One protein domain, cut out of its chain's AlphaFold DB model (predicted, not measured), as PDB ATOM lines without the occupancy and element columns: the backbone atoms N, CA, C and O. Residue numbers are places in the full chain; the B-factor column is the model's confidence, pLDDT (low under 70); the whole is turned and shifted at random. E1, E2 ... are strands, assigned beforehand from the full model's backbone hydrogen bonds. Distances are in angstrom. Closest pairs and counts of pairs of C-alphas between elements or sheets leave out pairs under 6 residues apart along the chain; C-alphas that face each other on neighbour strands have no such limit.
ATOM      1  N   LEU A 109     195.054 231.635 191.393       94.50
ATOM      2  CA  LEU A 109     196.177 231.509 190.474       94.50
ATOM      3  C   LEU A 109     196.861 232.868 190.342       94.50
ATOM      4  O   LEU A 109     196.207 233.870 190.067       94.50
ATOM      5  N   ALA A 110     198.177 232.907 190.530       95.06
ATOM      6  CA  ALA A 110     198.949 234.138 190.429       95.06
ATOM      7  C   ALA A 110     200.235 233.919 189.633       95.06
ATOM      8  O   ALA A 110     201.003 232.997 189.913       95.06
ATOM      9  N   GLY A 111     200.482 234.790 188.660       94.81
ATOM     10  CA  GLY A 111     201.623 234.698 187.753       94.81
ATOM     11  C   GLY A 111     201.477 235.659 186.577       94.81
ATOM     12  O   GLY A 111     200.382 236.137 186.295       94.81
ATOM     13  N   GLY A 112     202.586 235.987 185.909       94.75
ATOM     14  CA  GLY A 112     202.561 236.847 184.715       94.75
ATOM     15  C   GLY A 112     201.983 238.252 184.941       94.75
ATOM     16  O   GLY A 112     201.415 238.820 184.018       94.75
ATOM     17  N   GLY A 113     202.080 238.794 186.161       96.06
ATOM     18  CA  GLY A 113     201.505 240.098 186.516       96.06
ATOM     19  C   GLY A 113     200.002 240.078 186.816       96.06
ATOM     20  O   GLY A 113     199.416 241.137 187.010       96.06
ATOM     21  N   LEU A 114     199.377 238.898 186.892       96.94
ATOM     22  CA  LEU A 114     197.947 238.741 187.161       96.94
ATOM     23  C   LEU A 114     197.681 237.911 188.420       96.94
ATOM     24  O   LEU A 114     198.470 237.037 188.796       96.94
ATOM     25  N   VAL A 115     196.528 238.167 189.035       96.88
ATOM     26  CA  VAL A 115     195.921 237.338 190.082       96.88
ATOM     27  C   VAL A 115     194.496 237.007 189.659       96.88
ATOM     28  O   VAL A 115     193.708 237.904 189.372       96.88
ATOM     29  N   ALA A 116     194.157 235.725 189.623       96.19
ATOM     30  CA  ALA A 116     192.821 235.234 189.332       96.19
ATOM     31  C   ALA A 116     192.285 234.459 190.536       96.19
ATOM     32  O   ALA A 116     192.982 233.604 191.080       96.19
ATOM     33  N   ILE A 117     191.044 234.735 190.924       95.88
ATOM     34  CA  ILE A 117     190.311 233.978 191.944       95.88
ATOM     35  C   ILE A 117     189.079 233.351 191.302       95.88
ATOM     36  O   ILE A 117     188.359 234.018 190.555       95.88
ATOM     37  N   ASN A 118     188.832 232.081 191.613       95.44
ATOM     38  CA  ASN A 118     187.596 231.394 191.267       95.44
ATOM     39  C   ASN A 118     186.764 231.172 192.536       95.44
ATOM     40  O   ASN A 118     187.137 230.375 193.388       95.44
ATOM     41  N   ALA A 119     185.648 231.887 192.664       94.50
ATOM     42  CA  ALA A 119     184.729 231.744 193.782       94.50
ATOM     43  C   ALA A 119     183.730 230.616 193.502       94.50
ATOM     44  O   ALA A 119     182.865 230.732 192.625       94.50
ATOM     45  N   ALA A 120     183.818 229.539 194.285       92.06
ATOM     46  CA  ALA A 120     182.910 228.393 194.172       92.06
ATOM     47  C   ALA A 120     181.512 228.668 194.756       92.06
ATOM     48  O   ALA A 120     180.581 227.895 194.538       92.06
ATOM     49  N   GLN A 121     181.360 229.758 195.512       93.75
ATOM     50  CA  GLN A 121     180.110 230.184 196.141       93.75
ATOM     51  C   GLN A 121     179.962 231.706 196.055       93.75
ATOM     52  O   GLN A 121     180.983 232.401 196.090       93.75
ATOM     53  N   PRO A 122     178.722 232.232 196.011       94.88
ATOM     54  CA  PRO A 122     178.484 233.665 196.117       94.88
ATOM     55  C   PRO A 122     179.084 234.294 197.384       94.88
ATOM     56  O   PRO A 122     179.409 233.617 198.366       94.88
ATOM     57  N   GLY A 123     179.188 235.616 197.372       94.25
ATOM     58  CA  GLY A 123     179.575 236.447 198.502       94.25
ATOM     59  C   GLY A 123     180.862 237.231 198.274       94.25
ATOM     60  O   GLY A 123     181.553 237.107 197.263       94.25
ATOM     61  N   THR A 124     181.192 238.047 199.265       94.50
ATOM     62  CA  THR A 124     182.346 238.936 199.200       94.50
ATOM     63  C   THR A 124     183.643 238.183 199.488       94.50
ATOM     64  O   THR A 124     183.687 237.289 200.338       94.50
ATOM     65  N   ARG A 125     184.711 238.546 198.777       94.44
ATOM     66  CA  ARG A 125     186.086 238.086 198.992       94.44
ATOM     67  C   ARG A 125     187.003 239.284 199.135       94.44
ATOM     68  O   ARG A 125     186.860 240.256 198.400       94.44
ATOM     69  N   THR A 126     187.969 239.179 200.037       95.31
ATOM     70  CA  THR A 126     189.068 240.136 200.141       95.31
ATOM     71  C   THR A 126     190.362 239.404 199.852       95.31
ATOM     72  O   THR A 126     190.677 238.415 200.514       95.31
ATOM     73  N   LEU A 127     191.095 239.894 198.856       95.19
ATOM     74  CA  LEU A 127     192.433 239.432 198.541       95.19
ATOM     75  C   LEU A 127     193.469 240.439 199.029       95.19
ATOM     76  O   LEU A 127     193.300 241.633 198.815       95.19
ATOM     77  N   THR A 128     194.557 239.961 199.625       95.94
ATOM     78  CA  THR A 128     195.759 240.749 199.912       95.94
ATOM     79  C   THR A 128     196.819 240.406 198.871       95.94
ATOM     80  O   THR A 128     197.250 239.260 198.767       95.94
ATOM     81  N   LEU A 129     197.232 241.382 198.069       95.81
ATOM     82  CA  LEU A 129     198.286 241.239 197.065       95.81
ATOM     83  C   LEU A 129     199.672 241.212 197.731       95.81
ATOM     84  O   LEU A 129     199.829 241.587 198.892       95.81
ATOM     85  N   LYS A 130     200.711 240.809 196.988       95.19
ATOM     86  CA  LYS A 130     202.091 240.718 197.514       95.19
ATOM     87  C   LYS A 130     202.651 242.048 198.025       95.19
ATOM     88  O   LYS A 130     203.510 242.055 198.895       95.19
ATOM     89  N   ASN A 131     202.169 243.169 197.489       95.06
ATOM     90  CA  ASN A 131     202.545 244.513 197.930       95.06
ATOM     91  C   ASN A 131     201.695 245.027 199.110       95.06
ATOM     92  O   ASN A 131     201.773 246.206 199.448       95.06
ATOM     93  N   GLY A 132     200.854 244.177 199.705       95.38
ATOM     94  CA  GLY A 132     199.978 244.522 200.823       95.38
ATOM     95  C   GLY A 132     198.683 245.236 200.432       95.38
ATOM     96  O   GLY A 132     197.830 245.433 201.296       95.38
ATOM     97  N   LYS A 133     198.482 245.602 199.155       95.75
ATOM     98  CA  LYS A 133     197.199 246.162 198.706       95.75
ATOM     99  C   LYS A 133     196.086 245.136 198.871       95.75
ATOM    100  O   LYS A 133     196.284 243.953 198.604       95.75
ATOM    101  N   GLN A 134     194.906 245.616 199.243       95.81
ATOM    102  CA  GLN A 134     193.713 244.789 199.358       95.81
ATOM    103  C   GLN A 134     192.749 245.048 198.204       95.81
ATOM    104  O   GLN A 134     192.535 246.192 197.809       95.81
ATOM    105  N   VAL A 135     192.165 243.974 197.680       94.62
ATOM    106  CA  VAL A 135     191.131 244.002 196.644       94.62
ATOM    107  C   VAL A 135     189.898 243.303 197.196       94.62
ATOM    108  O   VAL A 135     189.959 242.124 197.541       94.62
ATOM    109  N   THR A 136     188.781 244.021 197.275       94.88
ATOM    110  CA  THR A 136     187.489 243.460 197.679       94.88
ATOM    111  C   THR A 136     186.616 243.231 196.455       94.88
ATOM    112  O   THR A 136     186.507 244.088 195.581       94.88
ATOM    113  N   ILE A 137     186.014 242.051 196.389       93.12
ATOM    114  CA  ILE A 137     185.305 241.543 195.220       93.12
ATOM    115  C   ILE A 137     183.980 240.990 195.706       93.12
ATOM    116  O   ILE A 137     183.962 240.179 196.629       93.12
ATOM    117  N   ASP A 138     182.888 241.397 195.074       94.75
ATOM    118  CA  ASP A 138     181.584 240.802 195.326       94.75
ATOM    119  C   ASP A 138     181.234 239.808 194.216       94.75
ATOM    120  O   ASP A 138     181.223 240.160 193.031       94.75
ATOM    121  N   PHE A 139     180.987 238.556 194.600       94.38
ATOM    122  CA  PHE A 139     180.539 237.497 193.704       94.38
ATOM    123  C   PHE A 139     179.035 237.273 193.911       94.38
ATOM    124  O   PHE A 139     178.657 236.497 194.785       94.38
ATOM    125  N   PRO A 140     178.142 237.912 193.131       92.31
ATOM    126  CA  PRO A 140     176.698 237.695 193.279       92.31
ATOM    127  C   PRO A 140     176.287 236.257 192.917       92.31
ATOM    128  O   PRO A 140     175.287 235.739 193.405       92.31
ATOM    129  N   VAL A 141     177.084 235.608 192.068       93.75
ATOM    130  CA  VAL A 141     177.016 234.191 191.704       93.75
ATOM    131  C   VAL A 141     178.430 233.611 191.723       93.75
ATOM    132  O   VAL A 141     179.406 234.358 191.788       93.75
ATOM    133  N   THR A 142     178.563 232.290 191.624       94.62
ATOM    134  CA  THR A 142     179.871 231.643 191.430       94.62
ATOM    135  C   THR A 142     180.552 232.187 190.176       94.62
ATOM    136  O   THR A 142     179.890 232.348 189.146       94.62
ATOM    137  N   GLY A 143     181.858 232.428 190.208       94.69
ATOM    138  CA  GLY A 143     182.537 232.987 189.044       94.69
ATOM    139  C   GLY A 143     184.029 233.191 189.232       94.69
ATOM    140  O   GLY A 143     184.590 232.909 190.285       94.69
ATOM    141  N   THR A 144     184.665 233.706 188.184       96.06
ATOM    142  CA  THR A 144     186.084 234.061 188.186       96.06
ATOM    143  C   THR A 144     186.224 235.566 188.058       96.06
ATOM    144  O   THR A 144     185.506 236.182 187.271       96.06
ATOM    145  N   ALA A 145     187.164 236.144 188.794       95.81
ATOM    146  CA  ALA A 145     187.601 237.517 188.587       95.81
ATOM    147  C   ALA A 145     189.123 237.551 188.429       95.81
ATOM    148  O   ALA A 145     189.834 236.758 189.060       95.81
ATOM    149  N   VAL A 146     189.611 238.450 187.576       96.56
ATOM    150  CA  VAL A 146     191.042 238.594 187.273       96.56
ATOM    151  C   VAL A 146     191.470 240.026 187.539       96.56
ATOM    152  O   VAL A 146     190.770 240.966 187.170       96.56
ATOM    153  N   PHE A 147     192.641 240.188 188.142       96.25
ATOM    154  CA  PHE A 147     193.185 241.472 188.557       96.25
ATOM    155  C   PHE A 147     194.634 241.609 188.134       96.25
ATOM    156  O   PHE A 147     195.378 240.630 188.047       96.25
ATOM    157  N   ASP A 148     195.033 242.852 187.931       97.38
ATOM    158  CA  ASP A 148     196.429 243.248 187.907       97.38
ATOM    159  C   ASP A 148     197.068 243.019 189.288       97.38
ATOM    160  O   ASP A 148     196.543 243.462 190.314       97.38
ATOM    161  N   ALA A 149     198.193 242.307 189.325       96.62
ATOM    162  CA  ALA A 149     198.843 241.905 190.571       96.62
ATOM    163  C   ALA A 149     199.529 243.064 191.317       96.62
ATOM    164  O   ALA A 149     199.849 242.917 192.499       96.62
TER     165      ALA A 149
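Overview. This is residues 109 to 149 of the 156 residues of an uncharacterized protein of Clostridiaceae bacterium (UniProt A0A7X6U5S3). A two-stranded ribbon folds back on itself as a U: E2 with E5 makes one arm, the hairpin of E3 and E4 makes the other, and the short E1 lies beside E2 as a third strand. The links E2 to E3 and E4 to E5 make the bend, and the two arms have few contacts between them. The printed part has 41 residues with no named helix and five strands, in the order E1, E2, E3, E4, E5; the sheets E1 - E2 - E5 and E3 - E4 are antiparallel, and the class is all strand. It is compact, with a radius of gyration of the C-alphas of 10.2 A, and only just elongated, spanning 27 by 18 by 11 A.

Along the chain. E1, residues 109 to 111, begins at C-alpha 109 at (196.177, 231.509, 190.474) and is 6.9 A long. E2, residues 114 to 119, measures 16.4 A. E3, residues 123 to 128, measures 16.8 A from C-alpha 123 at (179.575, 236.447, 198.502). E4, residues 134 to 139, measures 16.1 A. E5, residues 143 to 148, measures 17.3 A and ends at C-alpha 148 at (196.429, 243.248, 187.907).

Arrangement. E1 and E2 form a hairpin, antiparallel at 177 degrees, with N 109 and O 116 2.9 A apart, within hydrogen-bond range. Inner strand E2 is antiparallel to E5 at 161 degrees, with N 117 and O 145 at 3.0 A. Hairpin E3 and E4 is antiparallel at 160 degrees, with N 125 and O 137 at 2.8 A. The closest C-alphas of E2 and E4, those of Ala 119 and Phe 139, are 7.1 A apart. E2 and E3 are only just apart, at 8.3 A; E4 and E5 meet only through their link.

Size, cuts and confidence. The C-alphas farthest apart, those of Asn 131 and Val 141, are 28.2 A from each other. The printed part has no cut, and its four links between strands are tight. The mean pLDDT of the printed part is 95.1, and no printed residue is under 70.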